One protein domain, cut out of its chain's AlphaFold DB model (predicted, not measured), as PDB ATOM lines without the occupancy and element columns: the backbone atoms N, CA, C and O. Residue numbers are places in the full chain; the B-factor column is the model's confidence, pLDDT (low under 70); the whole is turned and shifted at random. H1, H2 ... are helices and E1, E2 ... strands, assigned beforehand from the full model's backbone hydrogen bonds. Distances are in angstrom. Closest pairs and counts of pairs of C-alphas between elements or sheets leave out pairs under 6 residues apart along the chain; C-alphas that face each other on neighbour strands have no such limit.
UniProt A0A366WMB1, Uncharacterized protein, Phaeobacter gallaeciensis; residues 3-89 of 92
ATOM      1  N   MET A   3     -29.880 107.918   7.345       97.88
ATOM      2  CA  MET A   3     -30.184 107.008   8.446       97.88
ATOM      3  C   MET A   3     -31.397 107.551   9.192       97.88
ATOM      4  O   MET A   3     -31.561 108.767   9.314       97.88
ATOM      5  N   ASP A   4     -32.235 106.661   9.692       98.00
ATOM      6  CA  ASP A   4     -33.289 107.016  10.625       98.00
ATOM      7  C   ASP A   4     -32.675 107.495  11.950       98.00
ATOM      8  O   ASP A   4     -31.879 106.783  12.562       98.00
ATOM      9  N   GLY A   5     -33.022 108.708  12.382       97.69
ATOM     10  CA  GLY A   5     -32.401 109.337  13.553       97.69
ATOM     11  C   GLY A   5     -32.779 108.709  14.898       97.69
ATOM     12  O   GLY A   5     -32.085 108.957  15.879       97.69
ATOM     13  N   GLN A   6     -33.852 107.913  14.958       98.31
ATOM     14  CA  GLN A   6     -34.301 107.251  16.188       98.31
ATOM     15  C   GLN A   6     -33.844 105.794  16.250       98.31
ATOM     16  O   GLN A   6     -33.443 105.313  17.305       98.31
ATOM     17  N   THR A   7     -33.910 105.090  15.121       97.81
ATOM     18  CA  THR A   7     -33.681 103.636  15.062       97.81
ATOM     19  C   THR A   7     -32.312 103.253  14.507       97.81
ATOM     20  O   THR A   7     -31.900 102.105  14.639       97.81
ATOM     21  N   GLY A   8     -31.607 104.179  13.849       97.06
ATOM     22  CA  GLY A   8     -30.345 103.897  13.163       97.06
ATOM     23  C   GLY A   8     -30.496 103.070  11.881       97.06
ATOM     24  O   GLY A   8     -29.494 102.746  11.246       97.06
ATOM     25  N   LEU A   9     -31.720 102.731  11.465       98.38
ATOM     26  CA  LEU A   9     -31.952 101.951  10.251       98.38
ATOM     27  C   LEU A   9     -31.685 102.789   8.994       98.38
ATOM     28  O   LEU A   9     -32.070 103.956   8.898       98.38
ATOM     29  N   LEU A  10     -31.048 102.178   7.995       98.00
ATOM     30  CA  LEU A  10     -30.798 102.812   6.703       98.00
ATOM     31  C   LEU A  10     -32.125 103.105   5.984       98.00
ATOM     32  O   LEU A  10     -32.905 102.194   5.716       98.00
ATOM     33  N   ARG A  11     -32.359 104.371   5.623       97.94
ATOM     34  CA  ARG A  11     -33.545 104.806   4.865       97.94
ATOM     35  C   ARG A  11     -33.265 104.985   3.380       97.94
ATOM     36  O   ARG A  11     -34.122 104.671   2.563       97.94
ATOM     37  N   ALA A  12     -32.088 105.502   3.023       97.44
ATOM     38  CA  ALA A  12     -31.741 105.737   1.624       97.44
ATOM     39  C   ALA A  12     -30.231 105.781   1.366       97.44
ATOM     40  O   ALA A  12     -29.433 106.214   2.206       97.44
ATOM     41  N   VAL A  13     -29.844 105.436   0.139       96.94
ATOM     42  CA  VAL A  13     -28.500 105.654  -0.407       96.94
ATOM     43  C   VAL A  13     -28.640 106.481  -1.679       96.94
ATOM     44  O   VAL A  13     -29.394 106.117  -2.571       96.94
ATOM     45  N   LEU A  14     -27.933 107.610  -1.749       95.75
ATOM     46  CA  LEU A  14     -27.960 108.518  -2.895       95.75
ATOM     47  C   LEU A  14     -26.536 108.914  -3.281       95.75
ATOM     48  O   LEU A  14     -25.665 109.043  -2.414       95.75
ATOM     49  N   GLY A  15     -26.321 109.165  -4.572       96.12
ATOM     50  CA  GLY A  15     -25.075 109.735  -5.078       96.12
ATOM     51  C   GLY A  15     -24.889 111.175  -4.593       96.12
ATOM     52  O   GLY A  15     -25.720 112.043  -4.848       96.12
ATOM     53  N   ALA A  16     -23.779 111.448  -3.906       95.00
ATOM     54  CA  ALA A  16     -23.564 112.736  -3.245       95.00
ATOM     55  C   ALA A  16     -22.948 113.820  -4.146       95.00
ATOM     56  O   ALA A  16     -22.885 114.972  -3.725       95.00
ATOM     57  N   ASN A  17     -22.494 113.493  -5.361       96.44
ATOM     58  CA  ASN A  17     -21.745 114.433  -6.208       96.44
ATOM     59  C   ASN A  17     -22.586 115.658  -6.594       96.44
ATOM     60  O   ASN A  17     -22.188 116.792  -6.331       96.44
ATOM     61  N   TRP A  18     -23.776 115.430  -7.156       95.62
ATOM     62  CA  TRP A  18     -24.693 116.509  -7.527       95.62
ATOM     63  C   TRP A  18     -25.240 117.239  -6.295       95.62
ATOM     64  O   TRP A  18     -25.213 118.467  -6.246       95.62
ATOM     65  N   ILE A  19     -25.627 116.489  -5.254       97.00
ATOM     66  CA  ILE A  19     -26.115 117.047  -3.981       97.00
ATOM     67  C   ILE A  19     -25.071 117.996  -3.381       97.00
ATOM     68  O   ILE A  19     -25.402 119.083  -2.917       97.00
ATOM     69  N   SER A  20     -23.793 117.612  -3.420       97.31
ATOM     70  CA  SER A  20     -22.692 118.425  -2.903       97.31
ATOM     71  C   SER A  20     -22.458 119.682  -3.731       97.31
ATOM     72  O   SER A  20     -22.175 120.726  -3.151       97.31
ATOM     73  N   ALA A  21     -22.600 119.621  -5.055       98.19
ATOM     74  CA  ALA A  21     -22.517 120.805  -5.910       98.19
ATOM     75  C   ALA A  21     -23.644 121.801  -5.602       98.19
ATOM     76  O   ALA A  21     -23.380 122.950  -5.249       98.19
ATOM     77  N   VAL A  22     -24.895 121.334  -5.631       97.31
ATOM     78  CA  VAL A  22     -26.068 122.196  -5.434       97.31
ATOM     79  C   VAL A  22     -26.127 122.756  -4.019       97.31
ATOM     80  O   VAL A  22     -26.287 123.964  -3.858       97.31
ATOM     81  N   LYS A  23     -25.928 121.932  -2.978       97.75
ATOM     82  CA  LYS A  23     -25.985 122.424  -1.590       97.75
ATOM     83  C   LYS A  23     -24.904 123.468  -1.308       97.75
ATOM     84  O   LYS A  23     -25.150 124.413  -0.569       97.75
ATOM     85  N   THR A  24     -23.713 123.306  -1.889       98.56
ATOM     86  CA  THR A  24     -22.603 124.247  -1.682       98.56
ATOM     87  C   THR A  24     -22.908 125.579  -2.360       98.56
ATOM     88  O   THR A  24     -22.783 126.622  -1.722       98.56
ATOM     89  N   ALA A  25     -23.399 125.551  -3.604       98.38
ATOM     90  CA  ALA A  25     -23.865 126.742  -4.312       98.38
ATOM     91  C   ALA A  25     -24.999 127.463  -3.570       98.38
ATOM     92  O   ALA A  25     -24.925 128.674  -3.360       98.38
ATOM     93  N   ALA A  26     -26.002 126.716  -3.101       98.12
ATOM     94  CA  ALA A  26     -27.131 127.261  -2.356       98.12
ATOM     95  C   ALA A  26     -26.691 127.928  -1.044       98.12
ATOM     96  O   ALA A  26     -27.136 129.033  -0.741       98.12
ATOM     97  N   LEU A  27     -25.779 127.312  -0.282       98.50
ATOM     98  CA  LEU A  27     -25.237 127.919   0.939       98.50
ATOM     99  C   LEU A  27     -24.475 129.217   0.639       98.50
ATOM    100  O   LEU A  27     -24.683 130.217   1.328       98.50
ATOM    101  N   SER A  28     -23.649 129.238  -0.413       98.56
ATOM    102  CA  SER A  28     -22.980 130.467  -0.860       98.56
ATOM    103  C   SER A  28     -23.983 131.546  -1.274       98.56
ATOM    104  O   SER A  28     -23.806 132.703  -0.905       98.56
ATOM    105  N   MET A  29     -25.056 131.184  -1.979       98.12
ATOM    106  CA  MET A  29     -26.120 132.115  -2.366       98.12
ATOM    107  C   MET A  29     -26.865 132.668  -1.143       98.12
ATOM    108  O   MET A  29     -27.137 133.863  -1.078       98.12
ATOM    109  N   VAL A  30     -27.159 131.836  -0.136       98.19
ATOM    110  CA  VAL A  30     -27.800 132.261   1.124       98.19
ATOM    111  C   VAL A  30     -26.941 133.275   1.883       98.19
ATOM    112  O   VAL A  30     -27.490 134.206   2.484       98.19
ATOM    113  N   ALA A  31     -25.617 133.099   1.856       98.56
ATOM    114  CA  ALA A  31     -24.669 134.060   2.409       98.56
ATOM    115  C   ALA A  31     -24.630 135.346   1.568       98.56
ATOM    116  O   ALA A  31     -24.798 136.436   2.110       98.56
ATOM    117  N   ALA A  32     -24.501 135.226   0.244       98.38
ATOM    118  CA  ALA A  32     -24.464 136.368  -0.666       98.38
ATOM    119  C   ALA A  32     -25.742 137.212  -0.592       98.38
ATOM    120  O   ALA A  32     -25.654 138.431  -0.570       98.38
ATOM    121  N   ARG A  33     -26.917 136.596  -0.422       97.62
ATOM    122  CA  ARG A  33     -28.186 137.311  -0.205       97.62
ATOM    123  C   ARG A  33     -28.133 138.306   0.959       97.62
ATOM    124  O   ARG A  33     -28.904 139.256   0.984       97.62
ATOM    125  N   ARG A  34     -27.297 138.034   1.962       98.31
ATOM    126  CA  ARG A  34     -27.166 138.855   3.174       98.31
ATOM    127  C   ARG A  34     -25.966 139.791   3.144       98.31
ATOM    128  O   ARG A  34     -25.963 140.761   3.887       98.31
ATOM    129  N   LEU A  35     -24.939 139.456   2.364       98.56
ATOM    130  CA  LEU A  35     -23.621 140.087   2.453       98.56
ATOM    131  C   LEU A  35     -23.182 140.780   1.159       98.56
ATOM    132  O   LEU A  35     -22.282 141.612   1.204       98.56
ATOM    133  N   ALA A  36     -23.765 140.421   0.017       98.19
ATOM    134  CA  ALA A  36     -23.450 141.008  -1.278       98.19
ATOM    135  C   ALA A  36     -24.505 142.045  -1.682       98.19
ATOM    136  O   ALA A  36     -25.630 142.046  -1.182       98.19
ATOM    137  N   ASP A  37     -24.138 142.902  -2.631       98.12
ATOM    138  CA  ASP A  37     -25.077 143.797  -3.297       98.12
ATOM    139  C   ASP A  37     -26.062 142.985  -4.157       98.12
ATOM    140  O   ASP A  37     -25.654 142.276  -5.079       98.12
ATOM    141  N   LEU A  38     -27.364 143.089  -3.870       96.88
ATOM    142  CA  LEU A  38     -28.417 142.419  -4.644       96.88
ATOM    143  C   LEU A  38     -28.538 142.972  -6.073       96.88
ATOM    144  O   LEU A  38     -29.094 142.295  -6.934       96.88
ATOM    145  N   GLY A  39     -27.989 144.161  -6.343       98.06
ATOM    146  CA  GLY A  39     -27.851 144.731  -7.683       98.06
ATOM    147  C   GLY A  39     -26.635 144.219  -8.461       98.06
ATOM    148  O   GLY A  39     -26.413 144.659  -9.589       98.06
ATOM    149  N   ALA A  40     -25.830 143.308  -7.902       98.31
ATOM    150  CA  ALA A  40     -24.632 142.816  -8.569       98.31
ATOM    151  C   ALA A  40     -24.959 142.112  -9.897       98.31
ATOM    152  O   ALA A  40     -25.604 141.068  -9.937       98.31
ATOM    153  N   GLU A  41     -24.434 142.656 -10.996       98.31
ATOM    154  CA  GLU A  41     -24.653 142.122 -12.349       98.31
ATOM    155  C   GLU A  41     -23.504 141.230 -12.844       98.31
ATOM    156  O   GLU A  41     -23.495 140.773 -13.991       98.31
ATOM    157  N   THR A  42     -22.457 141.038 -12.042       98.06
ATOM    158  CA  THR A  42     -21.272 140.266 -12.435       98.06
ATOM    159  C   THR A  42     -20.822 139.353 -11.313       98.06
ATOM    160  O   THR A  42     -20.620 139.804 -10.189       98.06
ATOM    161  N   ILE A  43     -20.583 138.086 -11.649       97.94
ATOM    162  CA  ILE A  43     -19.953 137.111 -10.758       97.94
ATOM    163  C   ILE A  43     -18.596 136.691 -11.322       97.94
ATOM    164  O   ILE A  43     -18.440 136.500 -12.529       97.94
ATOM    165  N   ALA A  44     -17.599 136.562 -10.450       97.69
ATOM    166  CA  ALA A  44     -16.268 136.107 -10.822       97.69
ATOM    167  C   ALA A  44     -15.932 134.790 -10.119       97.69
ATOM    168  O   ALA A  44     -16.109 134.661  -8.909       97.69
ATOM    169  N   PHE A  45     -15.399 133.831 -10.870       97.69
ATOM    170  CA  PHE A  45     -14.940 132.550 -10.351       97.69
ATOM    171  C   PHE A  45     -13.429 132.417 -10.480       97.69
ATOM    172  O   PHE A  45     -12.851 132.606 -11.552       97.69
ATOM    173  N   VAL A  46     -12.787 132.013  -9.387       96.94
ATOM    174  CA  VAL A  46     -11.411 131.519  -9.412       96.94
ATOM    175  C   VAL A  46     -11.480 130.000  -9.512       96.94
ATOM    176  O   VAL A  46     -11.762 129.298  -8.544       96.94
ATOM    177  N   GLY A  47     -11.273 129.494 -10.725       95.88
ATOM    178  CA  GLY A  47     -11.561 128.117 -11.109       95.88
ATOM    179  C   GLY A  47     -12.806 127.998 -11.994       95.88
ATOM    180  O   GLY A  47     -13.722 128.803 -11.942       95.88
ATOM    181  N   ALA A  48     -12.826 126.955 -12.826       96.69
ATOM    182  CA  ALA A  48     -13.878 126.704 -13.820       96.69
ATOM    183  C   ALA A  48     -14.374 125.252 -13.718       96.69
ATOM    184  O   ALA A  48     -14.311 124.489 -14.677       96.69
ATOM    185  N   GLY A  49     -14.640 124.802 -12.492       95.00
ATOM    186  CA  GLY A  49     -15.034 123.422 -12.193       95.00
ATOM    187  C   GLY A  49     -16.529 123.284 -11.918       95.00
ATOM    188  O   GLY A  49     -17.301 124.212 -12.145       95.00
ATOM    189  N   VAL A  50     -16.912 122.137 -11.351       96.44
ATOM    190  CA  VAL A  50     -18.304 121.811 -10.987       96.44
ATOM    191  C   VAL A  50     -18.951 122.902 -10.129       96.44
ATOM    192  O   VAL A  50     -20.092 123.263 -10.383       96.44
ATOM    193  N   GLN A  51     -18.213 123.470  -9.168       97.50
ATOM    194  CA  GLN A  51     -18.738 124.531  -8.300       97.50
ATOM    195  C   GLN A  51     -19.017 125.819  -9.076       97.50
ATOM    196  O   GLN A  51     -20.103 126.365  -8.976       97.50
ATOM    197  N   ALA A  52     -18.095 126.269  -9.934       97.50
ATOM    198  CA  ALA A  52     -18.328 127.465 -10.746       97.50
ATOM    199  C   ALA A  52     -19.593 127.326 -11.611       97.50
ATOM    200  O   ALA A  52     -20.369 128.270 -11.721       97.50
ATOM    201  N   HIS A  53     -19.855 126.129 -12.144       96.75
ATOM    202  CA  HIS A  53     -21.102 125.837 -12.846       96.75
ATOM    203  C   HIS A  53     -22.333 125.906 -11.922       96.75
ATOM    204  O   HIS A  53     -23.252 126.672 -12.199       96.75
ATOM    205  N   SER A  54     -22.365 125.152 -10.815       97.94
ATOM    206  CA  SER A  54     -23.528 125.148  -9.907       97.94
ATOM    207  C   SER A  54     -23.804 126.515  -9.277       97.94
ATOM    208  O   SER A  54     -24.962 126.882  -9.103       97.94
ATOM    209  N   HIS A  55     -22.762 127.289  -8.971       98.25
ATOM    210  CA  HIS A  55     -22.892 128.654  -8.465       98.25
ATOM    211  C   HIS A  55     -23.388 129.616  -9.536       98.25
ATOM    212  O   HIS A  55     -24.174 130.492  -9.202       98.25
ATOM    213  N   SER A  56     -22.984 129.453 -10.801       97.00
ATOM    214  CA  SER A  56     -23.515 130.279 -11.895       97.00
ATOM    215  C   SER A  56     -25.031 130.120 -12.008       97.00
ATOM    216  O   SER A  56     -25.734 131.122 -12.076       97.00
ATOM    217  N   VAL A  57     -25.526 128.877 -11.946       96.50
ATOM    218  CA  VAL A  57     -26.968 128.583 -11.958       96.50
ATOM    219  C   VAL A  57     -27.644 129.183 -10.724       96.50
ATOM    220  O   VAL A  57     -28.519 130.029 -10.867       96.50
ATOM    221  N   ALA A  58     -27.190 128.827  -9.518       97.50
ATOM    222  CA  ALA A  58     -27.833 129.279  -8.285       97.50
ATOM    223  C   ALA A  58     -27.864 130.813  -8.169       97.50
ATOM    224  O   ALA A  58     -28.900 131.394  -7.875       97.50
ATOM    225  N   PHE A  59     -26.749 131.498  -8.437       97.88
ATOM    226  CA  PHE A  59     -26.704 132.955  -8.306       97.88
ATOM    227  C   PHE A  59     -27.514 133.667  -9.391       97.88
ATOM    228  O   PHE A  59     -28.017 134.754  -9.119       97.88
ATOM    229  N   SER A  60     -27.684 133.071 -10.575       95.81
ATOM    230  CA  SER A  60     -28.536 133.653 -11.621       95.81
ATOM    231  C   SER A  60     -30.023 133.676 -11.248       95.81
ATOM    232  O   SER A  60     -30.767 134.474 -11.807       95.81
ATOM    233  N   GLU A  61     -30.454 132.859 -10.279       95.19
ATOM    234  CA  GLU A  61     -31.836 132.873  -9.780       95.19
ATOM    235  C   GLU A  61     -32.118 134.040  -8.822       95.19
ATOM    236  O   GLU A  61     -33.270 134.441  -8.668       95.19
ATOM    237  N   LEU A  62     -31.088 134.576  -8.153       96.12
ATOM    238  CA  LEU A  62     -31.253 135.595  -7.107       96.12
ATOM    239  C   LEU A  62     -30.705 136.973  -7.495       96.12
ATOM    240  O   LEU A  62     -31.237 137.985  -7.042       96.12
ATOM    241  N   PHE A  63     -29.638 137.021  -8.288       98.06
ATOM    242  CA  PHE A  63     -28.973 138.257  -8.688       98.06
ATOM    243  C   PHE A  63     -29.264 138.559 -10.162       98.06
ATOM    244  O   PHE A  63     -29.356 137.625 -10.962       98.06
ATOM    245  N   PRO A  64     -29.332 139.841 -10.567       97.56
ATOM    246  CA  PRO A  64     -29.534 140.247 -11.956       97.56
ATOM    247  C   PRO A  64     -28.241 140.076 -12.776       97.56
ATOM    248  O   PRO A  64     -27.737 141.020 -13.391       97.56
ATOM    249  N   LEU A  65     -27.655 138.875 -12.756       97.69
ATOM    250  CA  LEU A  65     -26.387 138.589 -13.412       97.69
ATOM    251  C   LEU A  65     -26.500 138.795 -14.923       97.69
ATOM    252  O   LEU A  65     -27.365 138.237 -15.588       97.69
ATOM    253  N   LYS A  66     -25.553 139.559 -15.467       98.00
ATOM    254  CA  LYS A  66     -25.366 139.778 -16.907       98.00
ATOM    255  C   LYS A  66     -24.023 139.255 -17.397       98.00
ATOM    256  O   LYS A  66     -23.852 139.025 -18.591       98.00
ATOM    257  N   ARG A  67     -23.045 139.115 -16.497       98.12
ATOM    258  CA  ARG A  67     -21.657 138.777 -16.830       98.12
ATOM    259  C   ARG A  67     -21.072 137.732 -15.889       98.12
ATOM    260  O   ARG A  67     -21.241 137.812 -14.672       98.12
ATOM    261  N   ILE A  68     -20.303 136.812 -16.456       97.81
ATOM    262  CA  ILE A  68     -19.435 135.896 -15.718       97.81
ATOM    263  C   ILE A  68     -17.976 136.229 -16.034       97.81
ATOM    264  O   ILE A  68     -17.626 136.537 -17.169       97.81
ATOM    265  N   ARG A  69     -17.102 136.178 -15.032       97.69
ATOM    266  CA  ARG A  69     -15.648 136.264 -15.220       97.69
ATOM    267  C   ARG A  69     -14.992 135.041 -14.620       97.69
ATOM    268  O   ARG A  69     -15.418 134.558 -13.576       97.69
ATOM    269  N   VAL A  70     -13.947 134.535 -15.261       97.06
ATOM    270  CA  VAL A  70     -13.286 133.309 -14.809       97.06
ATOM    271  C   VAL A  70     -11.780 133.478 -14.872       97.06
ATOM    272  O   VAL A  70     -11.224 133.806 -15.916       97.06
ATOM    273  N   PHE A  71     -11.112 133.194 -13.758       96.38
ATOM    274  CA  PHE A  71      -9.663 133.079 -13.702       96.38
ATOM    275  C   PHE A  71      -9.261 131.620 -13.480       96.38
ATOM    276  O   PHE A  71      -9.644 130.992 -12.490       96.38
ATOM    277  N   ARG A  72      -8.483 131.055 -14.407       93.31
ATOM    278  CA  ARG A  72      -7.936 129.694 -14.311       93.31
ATOM    279  C   ARG A  72      -6.720 129.547 -15.230       93.31
ATOM    280  O   ARG A  72      -6.712 130.090 -16.324       93.31
ATOM    281  N   ARG A  73      -5.742 128.720 -14.835       88.56
ATOM    282  CA  ARG A  73      -4.555 128.401 -15.661       88.56
ATOM    283  C   ARG A  73      -4.869 127.658 -16.975       88.56
ATOM    284  O   ARG A  73      -4.187 127.866 -17.966       88.56
ATOM    285  N   GLY A  74      -5.862 126.763 -16.986       85.06
ATOM    286  CA  GLY A  74      -6.177 125.900 -18.137       85.06
ATOM    287  C   GLY A  74      -7.433 126.332 -18.896       85.06
ATOM    288  O   GLY A  74      -8.483 126.494 -18.274       85.06
ATOM    289  N   LYS A  75      -7.335 126.443 -20.229       90.44
ATOM    290  CA  LYS A  75      -8.384 127.006 -21.105       90.44
ATOM    291  C   LYS A  75      -9.615 126.111 -21.294       90.44
ATOM    292  O   LYS A  75     -10.731 126.602 -21.226       90.44
ATOM    293  N   ALA A  76      -9.445 124.795 -21.450       93.62
ATOM    294  CA  ALA A  76     -10.542 123.895 -21.846       93.62
ATOM    295  C   ALA A  76     -11.780 123.956 -20.927       93.62
ATOM    296  O   ALA A  76     -12.915 123.921 -21.388       93.62
ATOM    297  N   ASN A  77     -11.573 124.062 -19.615       93.56
ATOM    298  CA  ASN A  77     -12.684 124.136 -18.666       93.56
ATOM    299  C   ASN A  77     -13.286 125.543 -18.547       93.56
ATOM    300  O   ASN A  77     -14.442 125.664 -18.156       93.56
ATOM    301  N   VAL A  78     -12.517 126.587 -18.875       96.38
ATOM    302  CA  VAL A  78     -13.044 127.955 -18.978       96.38
ATOM    303  C   VAL A  78     -14.024 128.019 -20.143       96.38
ATOM    304  O   VAL A  78     -15.160 128.422 -19.939       96.38
ATOM    305  N   GLU A  79     -13.637 127.495 -21.309       96.25
ATOM    306  CA  GLU A  79     -14.515 127.455 -22.485       96.25
ATOM    307  C   GLU A  79     -15.799 126.661 -22.232       96.25
ATOM    308  O   GLU A  79     -16.883 127.107 -22.600       96.25
ATOM    309  N   LYS A  80     -15.713 125.518 -21.535       95.75
ATOM    310  CA  LYS A  80     -16.912 124.769 -21.125       95.75
ATOM    311  C   LYS A  80     -17.835 125.615 -20.251       95.75
ATOM    312  O   LYS A  80     -19.030 125.678 -20.520       95.75
ATOM    313  N   LEU A  81     -17.293 126.272 -19.223       96.62
ATOM    314  CA  LEU A  81     -18.080 127.128 -18.333       96.62
ATOM    315  C   LEU A  81     -18.694 128.320 -19.077       96.62
ATOM    316  O   LEU A  81     -19.857 128.635 -18.850       96.62
ATOM    317  N   PHE A  82     -17.953 128.935 -19.996       97.00
ATOM    318  CA  PHE A  82     -18.462 130.002 -20.855       97.00
ATOM    319  C   PHE A  82     -19.564 129.520 -21.798       97.00
ATOM    320  O   PHE A  82     -20.542 130.236 -21.991       97.00
ATOM    321  N   GLY A  83     -19.467 128.297 -22.324       96.94
ATOM    322  CA  GLY A  83     -20.553 127.665 -23.073       96.94
ATOM    323  C   GLY A  83     -21.839 127.563 -22.247       96.94
ATOM    324  O   GLY A  83     -22.895 127.996 -22.701       96.94
ATOM    325  N   TYR A  84     -21.747 127.080 -21.003       95.62
ATOM    326  CA  TYR A  84     -22.898 127.046 -20.094       95.62
ATOM    327  C   TYR A  84     -23.435 128.446 -19.785       95.62
ATOM    328  O   TYR A  84     -24.639 128.664 -19.852       95.62
ATOM    329  N   ALA A  85     -22.555 129.405 -19.501       95.75
ATOM    330  CA  ALA A  85     -22.949 130.771 -19.178       95.75
ATOM    331  C   ALA A  85     -23.692 131.455 -20.336       95.75
ATOM    332  O   ALA A  85     -24.731 132.074 -20.113       95.75
ATOM    333  N   ARG A  86     -23.221 131.276 -21.576       96.75
ATOM    334  CA  ARG A  86     -23.886 131.806 -22.777       96.75
ATOM    335  C   ARG A  86     -25.270 131.194 -22.985       96.75
ATOM    336  O   ARG A  86     -26.194 131.923 -23.326       96.75
ATOM    337  N   ASN A  87     -25.445 129.900 -22.703       96.00
ATOM    338  CA  ASN A  87     -26.763 129.250 -22.755       96.00
ATOM    339  C   ASN A  87     -27.749 129.809 -21.715       96.00
ATOM    340  O   ASN A  87     -28.955 129.727 -21.917       96.00
ATOM    341  N   MET A  88     -27.248 130.395 -20.625       94.00
ATOM    342  CA  MET A  88     -28.057 131.108 -19.628       94.00
ATOM    343  C   MET A  88     -28.255 132.598 -19.970       94.00
ATOM    344  O   MET A  88     -28.817 133.335 -19.169       94.00
ATOM    345  N   GLY A  89     -27.764 133.069 -21.123       95.00
ATOM    346  CA  GLY A  89     -27.832 134.478 -21.523       95.00
ATOM    347  C   GLY A  89     -26.783 135.385 -20.867       95.00
ATOM    348  O   GLY A  89     -26.892 136.607 -20.963       95.00
TER     349      GLY A  89
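This is residues 3 to 89 of the 92 residues of an uncharacterized protein of Phaeobacter gallaeciensis (UniProt A0A366WMB1). Three helices, H1, H2 and H3, stand in a row with H2 in the middle, and a small two-strand parallel sheet, E2 and E3, runs beside H2 and H3. From the beginning of H1 a thin arm with the short strand E1 leads away from this body; its residues 5 to 10 stick out free, and the arm makes much of the length. The printed part has 87 residues with three named helices and three named strands, in the order E1, H1, E2, H2, E3, H3, and its class is mixed, helices and strands. The whole is loose, with a radius of gyration of the C-alphas of 16.0 A, and its C-alphas span 49 by 32 by 22 A.

Begin at E1, residues 10 to 12, which pairs with no named strand. It is apart from H1, residues 16 to 35, although a tight link of 3 residues joins them. Go on to E2, residues 42 to 46, H2, residues 50 to 62, and E3, residues 67 to 71: they form a strand-helix-strand unit, two parallel neighbour strands with a helix between them along the chain, and its crossover is right-handed. The directions of E2 and E3 differ by 17 degrees; look for N 45 and O 69 at 2.8 A and N 69 and O 43 at 2.9 A, both within hydrogen-bond range. H1 and H2 touch, closest at the C-alphas of Ala 25 and His 55, 4.7 A apart, and run the same way at a steep tilt of 44 degrees. The closest C-alphas of E2 and H2 are those of Phe 45 and Ala 52, 6.1 A apart. H3, residues 75 to 87, touches H2 with residues 81 to 85 alone, closest at the C-alphas of His 53 and Leu 81, 6.4 A apart; they run the same way at a shallow tilt of 25 degrees. H1 and H3 are apart. In H3 every O i to N i+4 pair is within hydrogen-bond range; in H1 15 of 16 are, and in H2 8 of 9.

Find C-alpha 10 at (-30.798, 102.812, 6.703), where E1 begins. H1 starts at C-alpha 16, (-23.564, 112.736, -3.245), and is 27.9 A long. E2 measures 13.5 A, H2 19.3 A and E3 13.6 A. H3, 18.6 A long, ends at C-alpha 87, (-26.763, 129.250, -22.755).

The outline is only just elongated, and the two C-alphas farthest apart, those of Thr 7 and Lys 75, are 49.9 A from each other. The printed part has no cut and no long link. The mean pLDDT of the printed part is 96.8, and no printed residue is under 70.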